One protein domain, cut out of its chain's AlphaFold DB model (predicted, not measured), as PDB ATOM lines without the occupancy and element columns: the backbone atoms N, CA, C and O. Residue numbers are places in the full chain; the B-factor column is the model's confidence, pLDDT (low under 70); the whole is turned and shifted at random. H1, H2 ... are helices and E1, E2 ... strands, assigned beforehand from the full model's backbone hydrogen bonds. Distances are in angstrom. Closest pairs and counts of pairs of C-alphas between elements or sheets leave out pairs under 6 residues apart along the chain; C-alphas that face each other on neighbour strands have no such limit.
ATOM      1  N   GLU A  34      -8.142   0.264 -89.308       28.17
ATOM      2  CA  GLU A  34      -9.499   0.733 -88.986       28.17
ATOM      3  C   GLU A  34     -10.412   0.827 -90.206       28.17
ATOM      4  O   GLU A  34     -11.628   0.765 -90.052       28.17
ATOM      5  N   ASP A  35      -9.879   0.955 -91.421       30.42
ATOM      6  CA  ASP A  35     -10.723   0.995 -92.617       30.42
ATOM      7  C   ASP A  35     -11.305  -0.371 -92.968       30.42
ATOM      8  O   ASP A  35     -12.416  -0.444 -93.488       30.42
ATOM      9  N   SER A  36     -10.628  -1.452 -92.590       33.81
ATOM     10  CA  SER A  36     -11.022  -2.794 -92.988       33.81
ATOM     11  C   SER A  36     -11.723  -3.603 -91.892       33.81
ATOM     12  O   SER A  36     -12.537  -4.469 -92.202       33.81
ATOM     13  N   LEU A  37     -11.494  -3.282 -90.614       32.69
ATOM     14  CA  LEU A  37     -12.390  -3.670 -89.514       32.69
ATOM     15  C   LEU A  37     -13.643  -2.786 -89.449       32.69
ATOM     16  O   LEU A  37     -14.603  -3.137 -88.774       32.69
ATOM     17  N   ALA A  38     -13.676  -1.643 -90.137       31.47
ATOM     18  CA  ALA A  38     -14.894  -0.844 -90.233       31.47
ATOM     19  C   ALA A  38     -15.844  -1.303 -91.350       31.47
ATOM     20  O   ALA A  38     -17.035  -1.011 -91.262       31.47
ATOM     21  N   ASP A  39     -15.364  -2.070 -92.336       39.09
ATOM     22  CA  ASP A  39     -16.210  -2.688 -93.371       39.09
ATOM     23  C   ASP A  39     -17.035  -3.877 -92.817       39.09
ATOM     24  O   ASP A  39     -18.031  -4.295 -93.410       39.09
ATOM     25  N   SER A  40     -16.682  -4.383 -91.623       40.84
ATOM     26  CA  SER A  40     -17.458  -5.393 -90.884       40.84
ATOM     27  C   SER A  40     -18.594  -4.804 -90.035       40.84
ATOM     28  O   SER A  40     -19.452  -5.549 -89.570       40.84
ATOM     29  N   ARG A  41     -18.670  -3.472 -89.863       49.38
ATOM     30  CA  ARG A  41     -19.746  -2.815 -89.086       49.38
ATOM     31  C   ARG A  41     -21.132  -2.997 -89.696       49.38
ATOM     32  O   ARG A  41     -22.124  -2.872 -88.990       49.38
ATOM     33  N   TRP A  42     -21.200  -3.338 -90.978       57.59
ATOM     34  CA  TRP A  42     -22.440  -3.605 -91.703       57.59
ATOM     35  C   TRP A  42     -22.515  -5.048 -92.229       57.59
ATOM     36  O   TRP A  42     -23.077  -5.299 -93.299       57.59
ATOM     37  N   ARG A  43     -21.940  -5.985 -91.467       55.31
ATOM     38  CA  ARG A  43     -22.069  -7.434 -91.644       55.31
ATOM     39  C   ARG A  43     -22.336  -8.077 -90.285       55.31
ATOM     40  O   ARG A  43     -21.653  -7.763 -89.313       55.31
ATOM     41  N   VAL A  44     -23.327  -8.952 -90.209       51.22
ATOM     42  CA  VAL A  44     -23.645  -9.727 -89.003       51.22
ATOM     43  C   VAL A  44     -22.882 -11.045 -89.040       51.22
ATOM     44  O   VAL A  44     -22.823 -11.685 -90.092       51.22
ATOM     45  N   SER A  45     -22.323 -11.456 -87.899       53.56
ATOM     46  CA  SER A  45     -21.735 -12.782 -87.704       53.56
ATOM     47  C   SER A  45     -22.386 -13.514 -86.529       53.56
ATOM     48  O   SER A  45     -22.841 -12.909 -85.551       53.56
ATOM     49  N   GLU A  46     -22.438 -14.843 -86.608       51.44
ATOM     50  CA  GLU A  46     -22.809 -15.664 -85.457       51.44
ATOM     51  C   GLU A  46     -21.646 -15.713 -84.461       51.44
ATOM     52  O   GLU A  46     -20.488 -15.887 -84.842       51.44
ATOM     53  N   SER A  47     -21.941 -15.543 -83.169       41.25
ATOM     54  CA  SER A  47     -20.920 -15.588 -82.120       41.25
ATOM     55  C   SER A  47     -21.159 -16.757 -81.170       41.25
ATOM     56  O   SER A  47     -22.240 -16.915 -80.600       41.25
ATOM     57  N   TYR A  48     -20.120 -17.574 -80.979       36.12
ATOM     58  CA  TYR A  48     -20.109 -18.667 -80.012       36.12
ATOM     59  C   TYR A  48     -19.250 -18.281 -78.808       36.12
ATOM     60  O   TYR A  48     -18.025 -18.215 -78.898       36.12
ATOM     61  N   ASN A  49     -19.883 -18.062 -77.653       35.81
ATOM     62  CA  ASN A  49     -19.161 -18.010 -76.386       35.81
ATOM     63  C   ASN A  49     -19.155 -19.413 -75.762       35.81
ATOM     64  O   ASN A  49     -20.206 -19.940 -75.398       35.81
ATOM     65  N   TYR A  50     -17.962 -19.995 -75.616       33.31
ATOM     66  CA  TYR A  50     -17.685 -21.371 -75.171       33.31
ATOM     67  C   TYR A  50     -18.233 -21.737 -73.781       33.31
ATOM     68  O   TYR A  50     -18.049 -22.870 -73.338       33.31
ATOM     69  N   LYS A  51     -18.884 -20.808 -73.069       31.55
ATOM     70  CA  LYS A  51     -19.377 -21.056 -71.716       31.55
ATOM     71  C   LYS A  51     -20.837 -20.761 -71.404       31.55
ATOM     72  O   LYS A  51     -21.203 -21.235 -70.336       31.55
ATOM     73  N   THR A  52     -21.683 -20.078 -72.202       41.66
ATOM     74  CA  THR A  52     -23.135 -20.042 -71.839       41.66
ATOM     75  C   THR A  52     -24.210 -19.466 -72.780       41.66
ATOM     76  O   THR A  52     -25.363 -19.683 -72.440       41.66
ATOM     77  N   LEU A  53     -23.979 -18.796 -73.920       42.91
ATOM     78  CA  LEU A  53     -25.106 -18.240 -74.716       42.91
ATOM     79  C   LEU A  53     -24.822 -18.231 -76.228       42.91
ATOM     80  O   LEU A  53     -23.759 -17.775 -76.649       42.91
ATOM     81  N   ARG A  54     -25.787 -18.711 -77.032       53.66
ATOM     82  CA  ARG A  54     -25.897 -18.377 -78.464       53.66
ATOM     83  C   ARG A  54     -26.319 -16.909 -78.547       53.66
ATOM     84  O   ARG A  54     -27.321 -16.552 -77.935       53.66
ATOM     85  N   GLY A  55     -25.567 -16.078 -79.257       58.41
ATOM     86  CA  GLY A  55     -25.885 -14.665 -79.456       58.41
ATOM     87  C   GLY A  55     -25.364 -14.170 -80.801       58.41
ATOM     88  O   GLY A  55     -24.479 -14.786 -81.401       58.41
ATOM     89  N   TYR A  56     -25.908 -13.059 -81.280       64.56
ATOM     90  CA  TYR A  56     -25.569 -12.500 -82.590       64.56
ATOM     91  C   TYR A  56     -24.616 -11.326 -82.422       64.56
ATOM     92  O   TYR A  56     -24.889 -10.441 -81.618       64.56
ATOM     93  N   ALA A  57     -23.501 -11.298 -83.151       65.62
ATOM     94  CA  ALA A  57     -22.547 -10.198 -83.072       65.62
ATOM     95  C   ALA A  57     -22.727  -9.244 -84.253       65.62
ATOM     96  O   ALA A  57     -22.717  -9.651 -85.416       65.62
ATOM     97  N   TRP A  58     -22.865  -7.956 -83.952       68.56
ATOM     98  CA  TRP A  58     -22.939  -6.911 -84.963       68.56
ATOM     99  C   TRP A  58     -22.443  -5.571 -84.405       68.56
ATOM    100  O   TRP A  58     -22.750  -5.197 -83.272       68.56
ATOM    101  N   ASN A  59     -21.622  -4.862 -85.189       69.12
ATOM    102  CA  ASN A  59     -21.006  -3.578 -84.822       69.12
ATOM    103  C   ASN A  59     -20.295  -3.589 -83.444       69.12
ATOM    104  O   ASN A  59     -20.451  -2.679 -82.631       69.12
ATOM    105  N   GLY A  60     -19.547  -4.660 -83.153       65.19
ATOM    106  CA  GLY A  60     -18.811  -4.819 -81.889       65.19
ATOM    107  C   GLY A  60     -19.681  -5.116 -80.659       65.19
ATOM    108  O   GLY A  60     -19.152  -5.174 -79.552       65.19
ATOM    109  N   THR A  61     -20.989  -5.321 -80.839       70.75
ATOM    110  CA  THR A  61     -21.948  -5.643 -79.773       70.75
ATOM    111  C   THR A  61     -22.496  -7.056 -79.963       70.75
ATOM    112  O   THR A  61     -22.729  -7.475 -81.096       70.75
ATOM    113  N   VAL A  62     -22.702  -7.793 -78.868       74.00
ATOM    114  CA  VAL A  62     -23.350  -9.116 -78.878       74.00
ATOM    115  C   VAL A  62     -24.785  -8.971 -78.380       74.00
ATOM    116  O   VAL A  62     -25.015  -8.488 -77.272       74.00
ATOM    117  N   TYR A  63     -25.738  -9.409 -79.193       72.56
ATOM    118  CA  TYR A  63     -27.170  -9.380 -78.929       72.56
ATOM    119  C   TYR A  63     -27.639 -10.747 -78.434       72.56
ATOM    120  O   TYR A  63     -27.236 -11.786 -78.962       72.56
ATOM    121  N   ALA A  64     -28.494 -10.741 -77.411       72.88
ATOM    122  CA  ALA A  64     -28.964 -11.965 -76.762       72.88
ATOM    123  C   ALA A  64     -29.975 -12.754 -77.612       72.88
ATOM    124  O   ALA A  64     -30.113 -13.961 -77.429       72.88
ATOM    125  N   ASP A  65     -30.679 -12.082 -78.526       77.69
ATOM    126  CA  ASP A  65     -31.685 -12.676 -79.402       77.69
ATOM    127  C   ASP A  65     -31.816 -11.897 -80.727       77.69
ATOM    128  O   ASP A  65     -31.263 -10.805 -80.896       77.69
ATOM    129  N   GLU A  66     -32.553 -12.480 -81.674       81.12
ATOM    130  CA  GLU A  66     -32.820 -11.910 -82.998       81.12
ATOM    131  C   GLU A  66     -33.569 -10.570 -82.928       81.12
ATOM    132  O   GLU A  66     -33.272  -9.645 -83.681       81.12
ATOM    133  N   ALA A  67     -34.531 -10.429 -82.014       85.25
ATOM    134  CA  ALA A  67     -35.372  -9.236 -81.932       85.25
ATOM    135  C   ALA A  67     -34.596  -8.008 -81.430       85.25
ATOM    136  O   ALA A  67     -34.934  -6.873 -81.775       85.25
ATOM    137  N   GLN A  68     -33.582  -8.216 -80.587       82.62
ATOM    138  CA  GLN A  68     -32.654  -7.174 -80.153       82.62
ATOM    139  C   GLN A  68     -31.693  -6.780 -81.276       82.62
ATOM    140  O   GLN A  68     -31.488  -5.586 -81.489       82.62
ATOM    141  N   LEU A  69     -31.158  -7.760 -82.014       82.31
ATOM    142  CA  LEU A  69     -30.313  -7.513 -83.184       82.31
ATOM    143  C   LEU A  69     -31.063  -6.692 -84.243       82.31
ATOM    144  O   LEU A  69     -30.574  -5.648 -84.666       82.31
ATOM    145  N   ASN A  70     -32.258  -7.137 -84.639       85.56
ATOM    146  CA  ASN A  70     -33.026  -6.501 -85.709       85.56
ATOM    147  C   ASN A  70     -33.437  -5.069 -85.343       85.56
ATOM    148  O   ASN A  70     -33.286  -4.176 -86.167       85.56
ATOM    149  N   ARG A  71     -33.841  -4.806 -84.089       88.62
ATOM    150  CA  ARG A  71     -34.108  -3.426 -83.636       88.62
ATOM    151  C   ARG A  71     -32.881  -2.529 -83.734       88.62
ATOM    152  O   ARG A  71     -32.991  -1.401 -84.197       88.62
ATOM    153  N   ALA A  72     -31.718  -3.022 -83.309       86.56
ATOM    154  CA  ALA A  72     -30.490  -2.244 -83.402       86.56
ATOM    155  C   ALA A  72     -30.119  -1.947 -84.866       86.56
ATOM    156  O   ALA A  72     -29.639  -0.852 -85.168       86.56
ATOM    157  N   ILE A  73     -30.354  -2.907 -85.767       87.31
ATOM    158  CA  ILE A  73     -30.188  -2.733 -87.213       87.31
ATOM    159  C   ILE A  73     -31.140  -1.662 -87.743       87.31
ATOM    160  O   ILE A  73     -30.673  -0.717 -88.378       87.31
ATOM    161  N   ASP A  74     -32.434  -1.770 -87.445       90.56
ATOM    162  CA  ASP A  74     -33.461  -0.827 -87.895       90.56
ATOM    163  C   ASP A  74     -33.148   0.606 -87.434       90.56
ATOM    164  O   ASP A  74     -33.182   1.542 -88.236       90.56
ATOM    165  N   ASP A  75     -32.767   0.781 -86.164       89.94
ATOM    166  CA  ASP A  75     -32.412   2.084 -85.592       89.94
ATOM    167  C   ASP A  75     -31.187   2.697 -86.293       89.94
ATOM    168  O   ASP A  75     -31.161   3.897 -86.597       89.94
ATOM    169  N   ALA A  76     -30.166   1.886 -86.585       88.12
ATOM    170  CA  ALA A  76     -28.977   2.346 -87.299       88.12
ATOM    171  C   ALA A  76     -29.278   2.682 -88.764       88.12
ATOM    172  O   ALA A  76     -28.824   3.716 -89.253       88.12
ATOM    173  N   VAL A  77     -30.061   1.845 -89.452       90.25
ATOM    174  CA  VAL A  77     -30.508   2.080 -90.832       90.25
ATOM    175  C   VAL A  77     -31.306   3.372 -90.913       90.25
ATOM    176  O   VAL A  77     -31.013   4.206 -91.767       90.25
ATOM    177  N   ALA A  78     -32.269   3.581 -90.014       90.31
ATOM    178  CA  ALA A  78     -33.075   4.796 -89.984       90.31
ATOM    179  C   ALA A  78     -32.205   6.045 -89.774       90.31
ATOM    180  O   ALA A  78     -32.362   7.042 -90.485       90.31
ATOM    181  N   LYS A  79     -31.251   5.976 -88.838       89.25
ATOM    182  CA  LYS A  79     -30.308   7.064 -88.565       89.25
ATOM    183  C   LYS A  79     -29.426   7.385 -89.776       89.25
ATOM    184  O   LYS A  79     -29.301   8.553 -90.138       89.25
ATOM    185  N   ASP A  80     -28.831   6.374 -90.400       89.12
ATOM    186  CA  ASP A  80     -27.939   6.557 -91.549       89.12
ATOM    187  C   ASP A  80     -28.696   7.008 -92.801       89.12
ATOM    188  O   ASP A  80     -28.193   7.833 -93.562       89.12
ATOM    189  N   MET A  81     -29.923   6.518 -93.001       89.38
ATOM    190  CA  MET A  81     -30.776   6.926 -94.117       89.38
ATOM    191  C   MET A  81     -31.200   8.394 -93.987       89.38
ATOM    192  O   MET A  81     -31.219   9.120 -94.977       89.38
ATOM    193  N   ALA A  82     -31.481   8.863 -92.767       86.94
ATOM    194  CA  ALA A  82     -31.756  10.277 -92.510       86.94
ATOM    195  C   ALA A  82     -30.527  11.177 -92.741       86.94
ATOM    196  O   ALA A  82     -30.675  12.359 -93.046       86.94
ATOM    197  N   ALA A  83     -29.319  10.621 -92.614       86.38
ATOM    198  CA  ALA A  83     -28.052  11.314 -92.835       86.38
ATOM    199  C   ALA A  83     -27.536  11.216 -94.287       86.38
ATOM    200  O   ALA A  83     -26.412  11.643 -94.559       86.38
ATOM    201  N   LEU A  84     -28.320  10.658 -95.218       84.56
ATOM    202  CA  LEU A  84     -27.906  10.484 -96.609       84.56
ATOM    203  C   LEU A  84     -27.663  11.852 -97.273       84.56
ATOM    204  O   LEU A  84     -28.580  12.652 -97.458       84.56
ATOM    205  N   GLY A  85     -26.405  12.127 -97.618       74.56
ATOM    206  CA  GLY A  85     -25.999  13.396 -98.218       74.56
ATOM    207  C   GLY A  85     -26.406  13.550 -99.687       74.56
ATOM    208  O   GLY A  85     -26.886  12.622-100.343       74.56
ATOM    209  N   GLN A  86     -26.151  14.740-100.237       73.94
ATOM    210  CA  GLN A  86     -26.208  14.946-101.683       73.94
ATOM    211  C   GLN A  86     -24.985  14.309-102.340       73.94
ATOM    212  O   GLN A  86     -23.851  14.624-101.990       73.94
ATOM    213  N   HIS A  87     -25.227  13.453-103.324       79.69
ATOM    214  CA  HIS A  87     -24.181  12.784-104.085       79.69
ATOM    215  C   HIS A  87     -24.192  13.277-105.539       79.69
ATOM    216  O   HIS A  87     -25.213  13.734-106.064       79.69
ATOM    217  N   LYS A  88     -23.042  13.196-106.212       74.00
ATOM    218  CA  LYS A  88     -22.924  13.579-107.623       74.00
ATOM    219  C   LYS A  88     -23.699  12.590-108.497       74.00
ATOM    220  O   LYS A  88     -23.539  11.380-108.368       74.00
ATOM    221  N   LYS A  89     -24.494  13.112-109.434       71.19
ATOM    222  CA  LYS A  89     -25.177  12.280-110.430       71.19
ATOM    223  C   LYS A  89     -24.190  11.674-111.431       71.19
ATOM    224  O   LYS A  89     -23.335  12.370-111.979       71.19
ATOM    225  N   VAL A  90     -24.389  10.397-111.712       72.88
ATOM    226  CA  VAL A  90     -23.787   9.591-112.769       72.88
ATOM    227  C   VAL A  90     -24.781   9.493-113.926       72.88
ATOM    228  O   VAL A  90     -25.967   9.227-113.736       72.88
ATOM    229  N   ALA A  91     -24.298   9.686-115.154       60.06
ATOM    230  CA  ALA A  91     -25.129   9.703-116.362       60.06
ATOM    231  C   ALA A  91     -25.568   8.306-116.862       60.06
ATOM    232  O   ALA A  91     -26.183   8.208-117.919       60.06
ATOM    233  N   ALA A  92     -25.242   7.233-116.138       78.00
ATOM    234  CA  ALA A  92     -25.518   5.851-116.523       78.00
ATOM    235  C   ALA A  92     -26.663   5.235-115.702       78.00
ATOM    236  O   ALA A  92     -27.020   5.719-114.624       78.00
ATOM    237  N   ALA A  93     -27.232   4.143-116.217       86.12
ATOM    238  CA  ALA A  93     -28.219   3.336-115.513       86.12
ATOM    239  C   ALA A  93     -27.546   2.261-114.644       86.12
ATOM    240  O   ALA A  93     -26.529   1.683-115.035       86.12
ATOM    241  N   LEU A  94     -28.151   1.975-113.490       89.00
ATOM    242  CA  LEU A  94     -27.767   0.884-112.601       89.00
ATOM    243  C   LEU A  94     -28.876  -0.166-112.542       89.00
ATOM    244  O   LEU A  94     -30.034   0.125-112.241       89.00
ATOM    245  N   LYS A  95     -28.505  -1.416-112.767       88.81
ATOM    246  CA  LYS A  95     -29.297  -2.595-112.455       88.81
ATOM    247  C   LYS A  95     -28.751  -3.218-111.178       88.81
ATOM    248  O   LYS A  95     -27.572  -3.525-111.100       88.81
ATOM    249  N   VAL A  96     -29.604  -3.440-110.194       88.06
ATOM    250  CA  VAL A  96     -29.251  -4.113-108.947       88.06
ATOM    251  C   VAL A  96     -29.892  -5.491-108.936       88.06
ATOM    252  O   VAL A  96     -31.102  -5.616-109.126       88.06
ATOM    253  N   LEU A  97     -29.089  -6.526-108.727       83.75
ATOM    254  CA  LEU A  97     -29.573  -7.873-108.476       83.75
ATOM    255  C   LEU A  97     -29.742  -8.076-106.977       83.75
ATOM    256  O   LEU A  97     -28.766  -8.063-106.227       83.75
ATOM    257  N   ARG A  98     -30.991  -8.275-106.557       77.88
ATOM    258  CA  ARG A  98     -31.328  -8.649-105.193       77.88
ATOM    259  C   ARG A  98     -30.719 -10.003-104.857       77.88
ATOM    260  O   ARG A  98     -30.864 -10.935-105.660       77.88
ATOM    261  N   PRO A  99     -30.109 -10.130-103.671       66.81
ATOM    262  CA  PRO A  99     -29.713 -11.430-103.173       66.81
ATOM    263  C   PRO A  99     -30.930 -12.343-103.026       66.81
ATOM    264  O   PRO A  99     -32.036 -11.904-102.706       66.81
ATOM    265  N   ASN A 100     -30.745 -13.625-103.332       64.56
ATOM    266  CA  ASN A 100     -31.833 -14.590-103.298       64.56
ATOM    267  C   ASN A 100     -32.181 -14.930-101.842       64.56
ATOM    268  O   ASN A 100     -31.390 -15.561-101.146       64.56
ATOM    269  N   ALA A 101     -33.384 -14.559-101.398       56.47
ATOM    270  CA  ALA A 101     -33.867 -14.875-100.054       56.47
ATOM    271  C   ALA A 101     -33.965 -16.392 -99.784       56.47
ATOM    272  O   ALA A 101     -33.911 -16.815 -98.637       56.47
ATOM    273  N   ASN A 102     -34.065 -17.220-100.831       49.88
ATOM    274  CA  ASN A 102     -34.251 -18.671-100.708       49.88
ATOM    275  C   ASN A 102     -32.938 -19.464-100.546       49.88
ATOM    276  O   ASN A 102     -32.982 -20.689-100.501       49.88
ATOM    277  N   THR A 103     -31.773 -18.805-100.515       47.47
ATOM    278  CA  THR A 103     -30.448 -19.457-100.372       47.47
ATOM    279  C   THR A 103     -29.784 -19.208 -99.016       47.47
ATOM    280  O   THR A 103     -28.583 -19.445 -98.878       47.47
ATOM    281  N   VAL A 104     -30.551 -18.680 -98.064       51.84
ATOM    282  CA  VAL A 104     -30.081 -18.079 -96.814       51.84
ATOM    283  C   VAL A 104     -30.632 -18.879 -95.636       51.84
ATOM    284  O   VAL A 104     -31.826 -19.181 -95.599       51.84
ATOM    285  N   GLY A 105     -29.757 -19.264 -94.709       54.81
ATOM    286  CA  GLY A 105     -30.086 -20.093 -93.554       54.81
ATOM    287  C   GLY A 105     -29.670 -19.406 -92.259       54.81
ATOM    288  O   GLY A 105     -28.510 -19.067 -92.078       54.81
ATOM    289  N   GLY A 106     -30.607 -19.222 -91.327       65.81
ATOM    290  CA  GLY A 106     -30.305 -18.661 -90.005       65.81
ATOM    291  C   GLY A 106     -30.438 -17.135 -89.898       65.81
ATOM    292  O   GLY A 106     -30.761 -16.425 -90.848       65.81
ATOM    293  N   VAL A 107     -30.250 -16.627 -88.678       64.75
ATOM    294  CA  VAL A 107     -30.604 -15.245 -88.296       64.75
ATOM    295  C   VAL A 107     -29.575 -14.219 -88.775       64.75
ATOM    296  O   VAL A 107     -29.960 -13.153 -89.250       64.75
ATOM    297  N   ALA A 108     -28.275 -14.526 -88.692       64.19
ATOM    298  CA  ALA A 108     -27.224 -13.624 -89.183       64.19
ATOM    299  C   ALA A 108     -27.362 -13.358 -90.690       64.19
ATOM    300  O   ALA A 108     -27.174 -12.250 -91.187       64.19
ATOM    301  N   ASP A 109     -27.766 -14.401 -91.386       67.44
ATOM    302  CA  ASP A 109     -27.944 -14.498 -92.817       67.44
ATOM    303  C   ASP A 109     -29.157 -13.657 -93.278       67.44
ATOM    304  O   ASP A 109     -29.054 -12.816 -94.178       67.44
ATOM    305  N   MET A 110     -30.279 -13.755 -92.554       71.31
ATOM    306  CA  MET A 110     -31.448 -12.878 -92.723       71.31
ATOM    307  C   MET A 110     -31.150 -11.408 -92.395       71.31
ATOM    308  O   MET A 110     -31.598 -10.507 -93.108       71.31
ATOM    309  N   ALA A 111     -30.363 -11.147 -91.352       75.50
ATOM    310  CA  ALA A 111     -29.954  -9.794 -90.997       75.50
ATOM    311  C   ALA A 111     -29.041  -9.175 -92.075       75.50
ATOM    312  O   ALA A 111     -29.209  -8.012 -92.441       75.50
ATOM    313  N   ASN A 112     -28.135  -9.956 -92.670       74.81
ATOM    314  CA  ASN A 112     -27.309  -9.514 -93.796       74.81
ATOM    315  C   ASN A 112     -28.145  -9.186 -95.045       74.81
ATOM    316  O   ASN A 112     -27.871  -8.180 -95.703       74.81
ATOM    317  N   LEU A 113     -29.199  -9.962 -95.343       77.94
ATOM    318  CA  LEU A 113     -30.165  -9.609 -96.392       77.94
ATOM    319  C   LEU A 113     -30.856  -8.272 -96.099       77.94
ATOM    320  O   LEU A 113     -30.983  -7.436 -96.994       77.94
ATOM    321  N   HIS A 114     -31.262  -8.040 -94.852       81.75
ATOM    322  CA  HIS A 114     -31.896  -6.788 -94.450       81.75
ATOM    323  C   HIS A 114     -30.959  -5.580 -94.648       81.75
ATOM    324  O   HIS A 114     -31.341  -4.577 -95.254       81.75
ATOM    325  N   LEU A 115     -29.694  -5.693 -94.227       85.12
ATOM    326  CA  LEU A 115     -28.678  -4.660 -94.466       85.12
ATOM    327  C   LEU A 115     -28.384  -4.468 -95.962       85.12
ATOM    328  O   LEU A 115     -28.031  -3.367 -96.392       85.12
ATOM    329  N   ALA A 116     -28.482  -5.525 -96.773       84.62
ATOM    330  CA  ALA A 116     -28.341  -5.410 -98.217       84.62
ATOM    331  C   ALA A 116     -29.500  -4.600 -98.818       84.62
ATOM    332  O   ALA A 116     -29.258  -3.691 -99.606       84.62
ATOM    333  N   GLU A 117     -30.741  -4.841 -98.395       87.62
ATOM    334  CA  GLU A 117     -31.905  -4.059 -98.832       87.62
ATOM    335  C   GLU A 117     -31.805  -2.579 -98.438       87.62
ATOM    336  O   GLU A 117     -32.061  -1.708 -99.272       87.62
ATOM    337  N   ALA A 118     -31.340  -2.273 -97.222       90.69
ATOM    338  CA  ALA A 118     -31.099  -0.892 -96.793       90.69
ATOM    339  C   ALA A 118     -30.103  -0.156 -97.711       90.69
ATOM    340  O   ALA A 118     -30.291   1.014 -98.039       90.69
ATOM    341  N   ARG A 119     -29.066  -0.852 -98.191       91.19
ATOM    342  CA  ARG A 119     -28.097  -0.313 -99.159       91.19
ATOM    343  C   ARG A 119     -28.698  -0.075-100.542       91.19
ATOM    344  O   ARG A 119     -28.404   0.942-101.170       91.19
ATOM    345  N   ILE A 120     -29.554  -0.983-101.016       91.12
ATOM    346  CA  ILE A 120     -30.299  -0.794-102.272       91.12
ATOM    347  C   ILE A 120     -31.189   0.447-102.166       91.12
ATOM    348  O   ILE A 120     -31.256   1.248-103.100       91.12
ATOM    349  N   GLU A 121     -31.840   0.632-101.021       91.25
ATOM    350  CA  GLU A 121     -32.694   1.789-100.773       91.25
ATOM    351  C   GLU A 121     -31.887   3.091-100.662       91.25
ATOM    352  O   GLU A 121     -32.275   4.108-101.234       91.25
ATOM    353  N   ALA A 122     -30.700   3.058-100.049       91.38
ATOM    354  CA  ALA A 122     -29.781   4.197-100.033       91.38
ATOM    355  C   ALA A 122     -29.357   4.626-101.451       91.38
ATOM    356  O   ALA A 122     -29.323   5.819-101.752       91.38
ATOM    357  N   LEU A 123     -29.100   3.671-102.356       91.06
ATOM    358  CA  LEU A 123     -28.803   3.955-103.768       91.06
ATOM    359  C   LEU A 123     -29.993   4.559-104.525       91.06
ATOM    360  O   LEU A 123     -29.796   5.363-105.437       91.06
ATOM    361  N   ARG A 124     -31.225   4.176-104.173       89.00
ATOM    362  CA  ARG A 124     -32.435   4.792-104.736       89.00
ATOM    363  C   ARG A 124     -32.594   6.227-104.250       89.00
ATOM    364  O   ARG A 124     -32.781   7.124-105.070       89.00
ATOM    365  N   ASN A 125     -32.464   6.439-102.944       88.38
ATOM    366  CA  ASN A 125     -32.674   7.738-102.307       88.38
ATOM    367  C   ASN A 125     -31.572   8.750-102.623       88.38
ATOM    368  O   ASN A 125     -31.841   9.948-102.674       88.38
ATOM    369  N   SER A 126     -30.352   8.292-102.912       86.69
ATOM    370  CA  SER A 126     -29.256   9.178-103.314       86.69
ATOM    371  C   SER A 126     -29.458   9.784-104.706       86.69
ATOM    372  O   SER A 126     -28.811  10.778-105.037       86.69
ATOM    373  N   ALA A 127     -30.350   9.205-105.524       83.69
ATOM    374  CA  ALA A 127     -30.674   9.654-106.879       83.69
ATOM    375  C   ALA A 127     -29.436   9.882-107.771       83.69
ATOM    376  O   ALA A 127     -29.437  10.755-108.649       83.69
ATOM    377  N   VAL A 128     -28.371   9.104-107.538       86.62
ATOM    378  CA  VAL A 128     -27.100   9.250-108.257       86.62
ATOM    379  C   VAL A 128     -27.153   8.668-109.659       86.62
ATOM    380  O   VAL A 128     -26.514   9.210-110.546       86.62
ATOM    381  N   PHE A 129     -27.925   7.614-109.907       86.50
ATOM    382  CA  PHE A 129     -28.038   7.013-111.238       86.50
ATOM    383  C   PHE A 129     -29.203   7.610-112.028       86.50
ATOM    384  O   PHE A 129     -30.251   7.917-111.460       86.50
ATOM    385  N   GLN A 130     -29.056   7.717-113.355       83.81
ATOM    386  CA  GLN A 130     -30.132   8.199-114.234       83.81
ATOM    387  C   GLN A 130     -31.392   7.329-114.116       83.81
ATOM    388  O   GLN A 130     -32.516   7.829-114.139       83.81
ATOM    389  N   SER A 131     -31.197   6.019-113.994       85.94
ATOM    390  CA  SER A 131     -32.255   5.076-113.655       85.94
ATOM    391  C   SER A 131     -31.681   3.937-112.830       85.94
ATOM    392  O   SER A 131     -30.607   3.433-113.162       85.94
ATOM    393  N   LEU A 132     -32.422   3.505-111.811       88.88
ATOM    394  CA  LEU A 132     -32.096   2.339-111.002       88.88
ATOM    395  C   LEU A 132     -33.203   1.292-111.158       88.88
ATOM    396  O   LEU A 132     -34.375   1.581-110.923       88.88
ATOM    397  N   ARG A 133     -32.837   0.076-111.567       87.44
ATOM    398  CA  ARG A 133     -33.748  -1.077-111.658       87.44
ATOM    399  C   ARG A 133     -33.308  -2.150-110.683       87.44
ATOM    400  O   ARG A 133     -32.119  -2.419-110.588       87.44
ATOM    401  N   VAL A 134     -34.252  -2.775-109.995       86.00
ATOM    402  CA  VAL A 134     -33.966  -3.865-109.057       86.00
ATOM    403  C   VAL A 134     -34.630  -5.137-109.566       86.00
ATOM    404  O   VAL A 134     -35.826  -5.132-109.845       86.00
ATOM    405  N   GLU A 135     -33.859  -6.210-109.703       84.06
ATOM    406  CA  GLU A 135     -34.320  -7.519-110.176       84.06
ATOM    407  C   GLU A 135     -33.898  -8.617-109.199       84.06
ATOM    408  O   GLU A 135     -32.870  -8.492-108.546       84.06
ATOM    409  N   ASN A 136     -34.641  -9.720-109.116       73.69
ATOM    410  CA  ASN A 136     -34.207 -10.878-108.330       73.69
ATOM    411  C   ASN A 136     -33.111 -11.643-109.086       73.69
ATOM    412  O   ASN A 136     -33.268 -11.920-110.279       73.69
ATOM    413  N   ALA A 137     -32.020 -12.006-108.404       64.69
ATOM    414  CA  ALA A 137     -30.998 -12.865-108.992       64.69
ATOM    415  C   ALA A 137     -31.615 -14.222-109.384       64.69
ATOM    416  O   ALA A 137     -32.113 -14.962-108.536       64.69
ATOM    417  N   ALA A 138     -31.600 -14.553-110.677       56.78
ATOM    418  CA  ALA A 138     -32.015 -15.868-111.153       56.78
ATOM    419  C   ALA A 138     -30.813 -16.831-111.084       56.78
ATOM    420  O   ALA A 138     -29.777 -16.521-111.686       56.78
ATOM    421  N   PRO A 139     -30.925 -17.993-110.409       47.34
ATOM    422  CA  PRO A 139     -29.859 -18.993-110.388       47.34
ATOM    423  C   PRO A 139     -29.432 -19.364-111.814       47.34
ATOM    424  O   PRO A 139     -30.274 -19.654-112.663       47.34
ATOM    425  N   GLY A 140     -28.128 -19.320-112.101       45.44
ATOM    426  CA  GLY A 140     -27.565 -19.758-113.386       45.44
ATOM    427  C   GLY A 140     -27.849 -18.858-114.597       45.44
ATOM    428  O   GLY A 140     -27.462 -19.211-115.712       45.44
ATOM    429  N   ARG A 141     -28.493 -17.692-114.432       46.94
ATOM    430  CA  ARG A 141     -28.741 -16.773-115.551       46.94
ATOM    431  C   ARG A 141     -27.627 -15.735-115.645       46.94
ATOM    432  O   ARG A 141     -27.572 -14.791-114.862       46.94
ATOM    433  N   PHE A 142     -26.760 -15.878-116.645       50.00
ATOM    434  CA  PHE A 142     -25.784 -14.844-116.981       50.00
ATOM    435  C   PHE A 142     -26.511 -13.533-117.299       50.00
ATOM    436  O   PHE A 142     -27.360 -13.482-118.191       50.00
ATOM    437  N   VAL A 143     -26.177 -12.466-116.570       54.47
ATOM    438  CA  VAL A 143     -26.705 -11.130-116.861       54.47
ATOM    439  C   VAL A 143     -26.255 -10.735-118.262       54.47
ATOM    440  O   VAL A 143     -25.057 -10.738-118.570       54.47
ATOM    441  N   THR A 144     -27.234 -10.449-119.118       48.03
ATOM    442  CA  THR A 144     -27.037 -10.056-120.513       48.03
ATOM    443  C   THR A 144     -26.166  -8.812-120.608       48.03
ATOM    444  O   THR A 144     -26.384  -7.843-119.883       48.03
ATOM    445  N   LYS A 145     -25.210  -8.839-121.542       51.84
ATOM    446  CA  LYS A 145     -24.366  -7.696-121.901       51.84
ATOM    447  C   LYS A 145     -25.261  -6.525-122.315       51.84
ATOM    448  O   LYS A 145     -26.050  -6.656-123.248       51.84
ATOM    449  N   GLY A 146     -25.161  -5.408-121.606       56.97
ATOM    450  CA  GLY A 146     -25.943  -4.193-121.836       56.97
ATOM    451  C   GLY A 146     -25.114  -2.955-121.516       56.97
ATOM    452  O   GLY A 146     -23.996  -3.083-121.043       56.97
ATOM    453  N   LYS A 147     -25.626  -1.750-121.777       58.69
ATOM    454  CA  LYS A 147     -24.910  -0.498-121.448       58.69
ATOM    455  C   LYS A 147     -24.951  -0.140-119.955       58.69
ATOM    456  O   LYS A 147     -24.287   0.810-119.553       58.69
ATOM    457  N   ASP A 148     -25.726  -0.879-119.173       72.69
ATOM    458  CA  ASP A 148     -26.011  -0.574-117.775       72.69
ATOM    459  C   ASP A 148     -24.944  -1.179-116.857       72.69
ATOM    460  O   ASP A 148     -24.406  -2.257-117.133       72.69
ATOM    461  N   TYR A 149     -24.681  -0.511-115.733       85.69
ATOM    462  CA  TYR A 149     -23.951  -1.132-114.637       85.69
ATOM    463  C   TYR A 149     -24.824  -2.175-113.955       85.69
ATOM    464  O   TYR A 149     -26.032  -1.990-113.825       85.69
ATOM    465  N   VAL A 150     -24.217  -3.256-113.478       87.19
ATOM    466  CA  VAL A 150     -24.893  -4.302-112.717       87.19
ATOM    467  C   VAL A 150     -24.228  -4.422-111.357       87.19
ATOM    468  O   VAL A 150     -23.069  -4.818-111.278       87.19
ATOM    469  N   LEU A 151     -24.956  -4.084-110.300       87.69
ATOM    470  CA  LEU A 151     -24.551  -4.299-108.917       87.69
ATOM    471  C   LEU A 151     -25.204  -5.583-108.406       87.69
ATOM    472  O   LEU A 151     -26.423  -5.725-108.480       87.69
ATOM    473  N   GLN A 152     -24.416  -6.514-107.888       82.00
ATOM    474  CA  GLN A 152     -24.917  -7.762-107.312       82.00
ATOM    475  C   GLN A 152     -24.341  -7.974-105.915       82.00
ATOM    476  O   GLN A 152     -23.190  -7.614-105.669       82.00
ATOM    477  N   PHE A 153     -25.147  -8.553-105.027       74.19
ATOM    478  CA  PHE A 153     -24.699  -9.050-103.728       74.19
ATOM    479  C   PHE A 153     -24.627 -10.574-103.781       74.19
ATOM    480  O   PHE A 153     -25.608 -11.228-104.148       74.19
ATOM    481  N   ASP A 154     -23.476 -11.134-103.425       62.53
ATOM    482  CA  ASP A 154     -23.305 -12.568-103.203       62.53
ATOM    483  C   ASP A 154     -22.838 -12.842-101.765       62.53
ATOM    484  O   ASP A 154     -22.725 -11.927-100.949       62.53
ATOM    485  N   ARG A 155     -22.565 -14.112-101.438       52.47
ATOM    486  CA  ARG A 155     -22.118 -14.531-100.095       52.47
ATOM    487  C   ARG A 155     -20.826 -13.843 -99.623       52.47
ATOM    488  O   ARG A 155     -20.482 -13.945 -98.454       52.47
ATOM    489  N   ARG A 156     -20.088 -13.174-100.511       52.34
ATOM    490  CA  ARG A 156     -18.754 -12.616-100.256       52.34
ATOM    491  C   ARG A 156     -18.740 -11.088-100.296       52.34
ATOM    492  O   ARG A 156     -17.758 -10.491 -99.854       52.34
ATOM    493  N   GLY A 157     -19.792 -10.438-100.799       66.19
ATOM    494  CA  GLY A 157     -19.948  -8.982-100.766       66.19
ATOM    495  C   GLY A 157     -20.642  -8.399-101.994       66.19
ATOM    496  O   GLY A 157     -21.314  -9.096-102.756       66.19
ATOM    497  N   TRP A 158     -20.488  -7.087-102.176       76.75
ATOM    498  CA  TRP A 158     -21.027  -6.370-103.328       76.75
ATOM    499  C   TRP A 158     -20.028  -6.320-104.480       76.75
ATOM    500  O   TRP A 158     -18.827  -6.134-104.291       76.75
ATOM    501  N   LEU A 159     -20.540  -6.422-105.701       75.56
ATOM    502  CA  LEU A 159     -19.742  -6.373-106.918       75.56
ATOM    503  C   LEU A 159     -20.445  -5.526-107.971       75.56
ATOM    504  O   LEU A 159     -21.619  -5.756-108.265       75.56
ATOM    505  N   LEU A 160     -19.720  -4.579-108.565       82.81
ATOM    506  CA  LEU A 160     -20.193  -3.770-109.682       82.81
ATOM    507  C   LEU A 160     -19.580  -4.272-110.989       82.81
ATOM    508  O   LEU A 160     -18.373  -4.481-111.070       82.81
ATOM    509  N   ARG A 161     -20.404  -4.421-112.025       78.06
ATOM    510  CA  ARG A 161     -20.023  -4.857-113.373       78.06
ATOM    511  C   ARG A 161     -20.488  -3.858-114.424       78.06
ATOM    512  O   ARG A 161     -21.559  -3.283-114.275       78.06
ATOM    513  N   ASP A 162     -19.740  -3.704-115.512       77.38
ATOM    514  CA  ASP A 162     -20.169  -2.942-116.689       77.38
ATOM    515  C   ASP A 162     -20.542  -3.824-117.899       77.38
ATOM    516  O   ASP A 162     -20.441  -5.055-117.886       77.38
ATOM    517  N   GLY A 163     -20.956  -3.169-118.985       68.94
ATOM    518  CA  GLY A 163     -21.366  -3.813-120.234       68.94
ATOM    519  C   GLY A 163     -20.307  -4.608-120.994       68.94
ATOM    520  O   GLY A 163     -20.653  -5.376-121.891       68.94
ATOM    521  N   GLU A 164     -19.030  -4.440-120.649       66.12
ATOM    522  CA  GLU A 164     -17.893  -5.137-121.263       66.12
ATOM    523  C   GLU A 164     -17.353  -6.260-120.358       66.12
ATOM    524  O   GLU A 164     -16.279  -6.824-120.605       66.12
ATOM    525  N   ASP A 165     -18.129  -6.612-119.328       59.69
ATOM    526  CA  ASP A 165     -17.818  -7.600-118.297       59.69
ATOM    527  C   ASP A 165     -16.605  -7.225-117.428       59.69
ATOM    528  O   ASP A 165     -15.987  -8.109-116.829       59.69
ATOM    529  N   ARG A 166     -16.244  -5.936-117.342       68.38
ATOM    530  CA  ARG A 166     -15.287  -5.457-116.334       68.38
ATOM    531  C   ARG A 166     -15.998  -5.301-115.004       68.38
ATOM    532  O   ARG A 166     -17.182  -4.974-114.975       68.38
ATOM    533  N   GLN A 167     -15.284  -5.572-113.919       70.75
ATOM    534  CA  GLN A 167     -15.884  -5.684-112.595       70.75
ATOM    535  C   GLN A 167     -14.968  -5.104-111.523       70.75
ATOM    536  O   GLN A 167     -13.744  -5.148-111.666       70.75
ATOM    537  N   VAL A 168     -15.571  -4.578-110.462       69.31
ATOM    538  CA  VAL A 168     -14.893  -3.996-109.301       69.31
ATOM    539  C   VAL A 168     -15.665  -4.391-108.045       69.31
ATOM    540  O   VAL A 168     -16.887  -4.240-107.996       69.31
ATOM    541  N   ALA A 169     -14.958  -4.915-107.040       72.44
ATOM    542  CA  ALA A 169     -15.539  -5.183-105.729       72.44
ATOM    543  C   ALA A 169     -15.983  -3.866-105.084       72.44
ATOM    544  O   ALA A 169     -15.233  -2.889-105.052       72.44
ATOM    545  N   VAL A 170     -17.207  -3.850-104.573       74.56
ATOM    546  CA  VAL A 170     -17.774  -2.720-103.846       74.56
ATOM    547  C   VAL A 170     -17.719  -3.079-102.366       74.56
ATOM    548  O   VAL A 170     -18.309  -4.066-101.930       74.56
ATOM    549  N   GLY A 171     -16.971  -2.294-101.592       71.56
ATOM    550  CA  GLY A 171     -16.951  -2.436-100.136       71.56
ATOM    551  C   GLY A 171     -18.342  -2.211 -99.539       71.56
ATOM    552  O   GLY A 171     -19.180  -1.524-100.123       71.56
ATOM    553  N   ASN A 172     -18.588  -2.770 -98.359       73.75
ATOM    554  CA  ASN A 172     -19.880  -2.664 -97.679       73.75
ATOM    555  C   ASN A 172     -20.195  -1.244 -97.196       73.75
ATOM    556  O   ASN A 172     -21.374  -0.925 -97.007       73.75
ATOM    557  N   GLY A 173     -19.157  -0.425 -97.011       70.62
ATOM    558  CA  GLY A 173     -19.254   0.923 -96.476       70.62
ATOM    559  C   GLY A 173     -19.395   0.912 -94.954       70.62
ATOM    560  O   GLY A 173     -19.978   0.007 -94.357       70.62
ATOM    561  N   LYS A 174     -18.877   1.959 -94.306       73.06
ATOM    562  CA  LYS A 174     -19.030   2.176 -92.855       73.06
ATOM    563  C   LYS A 174     -20.408   2.737 -92.485       73.06
ATOM    564  O   LYS A 174     -20.810   2.661 -91.328       73.06
ATOM    565  N   THR A 175     -21.082   3.335 -93.462       83.00
ATOM    566  CA  THR A 175     -22.420   3.943 -93.419       83.00
ATOM    567  C   THR A 175     -23.111   3.759 -94.767       83.00
ATOM    568  O   THR A 175     -22.436   3.540 -95.781       83.00
ATOM    569  N   LEU A 176     -24.432   3.947 -94.820       88.69
ATOM    570  CA  LEU A 176     -25.182   3.913 -96.086       88.69
ATOM    571  C   LEU A 176     -24.680   4.951 -97.107       88.69
ATOM    572  O   LEU A 176     -24.564   4.634 -98.288       88.69
ATOM    573  N   SER A 177     -24.307   6.156 -96.664       87.81
ATOM    574  CA  SER A 177     -23.715   7.175 -97.548       87.81
ATOM    575  C   SER A 177     -22.363   6.720 -98.103       87.81
ATOM    576  O   SER A 177     -22.140   6.774 -99.306       87.81
ATOM    577  N   SER A 178     -21.484   6.180 -97.252       83.81
ATOM    578  CA  SER A 178     -20.176   5.697 -97.716       83.81
ATOM    579  C   SER A 178     -20.289   4.493 -98.653       83.81
ATOM    580  O   SER A 178     -19.427   4.298 -99.503       83.81
ATOM    581  N   PHE A 179     -21.349   3.686 -98.533       88.06
ATOM    582  CA  PHE A 179     -21.635   2.630 -99.498       88.06
ATOM    583  C   PHE A 179     -21.986   3.212-100.873       88.06
ATOM    584  O   PHE A 179     -21.461   2.748-101.884       88.06
ATOM    585  N   VAL A 180     -22.819   4.260-100.924       90.75
ATOM    586  CA  VAL A 180     -23.101   4.982-102.176       90.75
ATOM    587  C   VAL A 180     -21.804   5.533-102.773       90.75
ATOM    588  O   VAL A 180     -21.551   5.307-103.954       90.75
ATOM    589  N   ASP A 181     -20.940   6.156-101.966       86.00
ATOM    590  CA  ASP A 181     -19.625   6.635-102.421       86.00
ATOM    591  C   ASP A 181     -18.748   5.505-102.977       86.00
ATOM    592  O   ASP A 181     -18.119   5.670-104.019       86.00
ATOM    593  N   LYS A 182     -18.741   4.325-102.340       83.81
ATOM    594  CA  LYS A 182     -18.006   3.145-102.824       83.81
ATOM    595  C   LYS A 182     -18.534   2.638-104.164       83.81
ATOM    596  O   LYS A 182     -17.748   2.220-105.012       83.81
ATOM    597  N   VAL A 183     -19.847   2.696-104.382       88.94
ATOM    598  CA  VAL A 183     -20.447   2.371-105.682       88.94
ATOM    599  C   VAL A 183     -20.031   3.396-106.742       88.94
ATOM    600  O   VAL A 183     -19.693   3.003-107.857       88.94
ATOM    601  N   LEU A 184     -20.010   4.691-106.413       88.44
ATOM    602  CA  LEU A 184     -19.552   5.748-107.323       88.44
ATOM    603  C   LEU A 184     -18.061   5.613-107.664       88.44
ATOM    604  O   LEU A 184     -17.689   5.701-108.831       88.44
ATOM    605  N   GLU A 185     -17.222   5.314-106.674       84.44
ATOM    606  CA  GLU A 185     -15.800   5.021-106.867       84.44
ATOM    607  C   GLU A 185     -15.609   3.828-107.818       84.44
ATOM    608  O   GLU A 185     -14.793   3.875-108.741       84.44
ATOM    609  N   ALA A 186     -16.403   2.766-107.648       81.25
ATOM    610  CA  ALA A 186     -16.371   1.607-108.531       81.25
ATOM    611  C   ALA A 186     -16.811   1.944-109.969       81.25
ATOM    612  O   ALA A 186     -16.215   1.433-110.920       81.25
ATOM    613  N   VAL A 187     -17.808   2.821-110.147       85.69
ATOM    614  CA  VAL A 187     -18.206   3.346-111.467       85.69
ATOM    615  C   VAL A 187     -17.044   4.089-112.120       85.69
ATOM    616  O   VAL A 187     -16.715   3.785-113.265       85.69
ATOM    617  N   ASP A 188     -16.396   5.003-111.396       82.62
ATOM    618  CA  ASP A 188     -15.277   5.796-111.916       82.62
ATOM    619  C   ASP A 188     -14.099   4.903-112.337       82.62
ATOM    620  O   ASP A 188     -13.483   5.132-113.381       82.62
ATOM    621  N   ILE A 189     -13.813   3.837-111.578       76.31
ATOM    622  CA  ILE A 189     -12.797   2.837-111.944       76.31
ATOM    623  C   ILE A 189     -13.174   2.138-113.259       76.31
ATOM    624  O   ILE A 189     -12.335   2.013-114.156       76.31
ATOM    625  N   LEU A 190     -14.429   1.698-113.396       77.06
ATOM    626  CA  LEU A 190     -14.908   1.015-114.600       77.06
ATOM    627  C   LEU A 190     -14.943   1.942-115.824       77.06
ATOM    628  O   LEU A 190     -14.583   1.513-116.921       77.06
ATOM    629  N   ASP A 191     -15.334   3.204-115.651       79.12
ATOM    630  CA  ASP A 191     -15.324   4.217-116.711       79.12
ATOM    631  C   ASP A 191     -13.896   4.562-117.148       79.12
ATOM    632  O   ASP A 191     -13.607   4.577-118.348       79.12
ATOM    633  N   ALA A 192     -12.973   4.737-116.198       72.62
ATOM    634  CA  ALA A 192     -11.561   4.933-116.502       72.62
ATOM    635  C   ALA A 192     -10.987   3.744-117.291       72.62
ATOM    636  O   ALA A 192     -10.257   3.940-118.264       72.62
ATOM    637  N   ASP A 193     -11.349   2.509-116.932       71.62
ATOM    638  CA  ASP A 193     -10.958   1.312-117.685       71.62
ATOM    639  C   ASP A 193     -11.678   1.184-119.039       71.62
ATOM    640  O   ASP A 193     -11.121   0.610-119.983       71.62
TER     641      ASP A 193
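What this domain is: This is residues 34 to 193 of the 387 residues of an uncharacterized protein of Magnetospirillum sp. 64-120 (UniProt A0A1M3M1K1). A strongly twisted five-stranded sheet curls round helix H5, while the long helix H4, over the same face, reaches from it to a small three-stranded sheet at the other end of the domain. H3 runs side by side with H4, and H5 meets both at a corner, its first residues, 176 to 180, near residues 77 to 81 of H3 and 118 to 123 of H4. The 160 printed residues hold, in order, H1 H2 E1 E2 E3 H3 E4 H4 E5 E6 E7 E8 H5, a mixed class of helices and strands. The large sheet runs E5 E4 E6 E7 E8 and is mixed; the small one, E1 E2 E3, is antiparallel. The whole is compact, with a radius of gyration of the C-alphas of 16.4 A and spans of 53 by 37 by 25 A.

How they stand to each other: E4, residues 90 to 98, bends by 53 degrees at residue 93. It is parallel to both E5, residues 129 to 136 (N 96 to O 133, 2.7 A), and E6, residues 149 to 154 (N 95 to O 149, 2.8 A). E6, E7, residues 157 to 161, and E8, residues 167 to 170, form a meander, each strand the antiparallel neighbour of the one before, with N 152 and O 159 2.9 A apart and N 170 and O 158 2.8 A apart. H4, residues 107 to 125, is on this sheet at a height of 10.0 A, over E4 and E6; E4, H4 and E5 form a strand-helix-strand unit, two parallel strands joined through a helix, with a right-handed crossover. H5, residues 176 to 193, is on the same face, and the C-alphas of Val 168 and Ala 186 are its closest to E8, 5.8 A. H4 touches H5 with residues 118 to 123 alone, closest C-alphas Arg 119 and Leu 176, 6.0 A, at a steep tilt of 69 degrees, only just short of about perpendicular. H3, residues 66 to 82, touches H4 at a shallow tilt of 13 degrees, the same way; their closest C-alphas are Met 81 and Ala 122, 6.6 A. H3 and H4 are on the same face of the meander E1, residues 45 to 49, E2, residues 53 to 58, and E3, residues 61 to 63, where N 47 and O 55 are 3.2 A apart and N 63 and O 56 2.8 A. H2, residues 39 to 42, only grazes that sheet; H1, residues 34 to 37, touches no helix. In H3, H4 and H5 every O i to N i+4 pair is within hydrogen-bond range; H1 and H2 are too short for one.

Where its parts are: H4 is 27.0 A long, H5 26.0 A, H3 24.2 A, E4 21.1 A and E5 19.1 A. C-alpha 90, where E4 begins, is at (-23.787, 9.591, -112.769), C-alpha 107, the first of H4, at (-30.604, -15.245, -88.296), and C-alpha 193, the last of H5, at (-10.958, 1.312, -117.685).

The domain as a whole: The two C-alphas farthest apart, of Lys 51 and Ala 91, are 54.5 A apart. The printed part has no cut; the link from E5 to E6, residues 137 to 148, is long. The mean pLDDT of the printed part is 71.5, with 59 residues under 70, among them residues 34 to 60, 99 to 109 and 137 to 147.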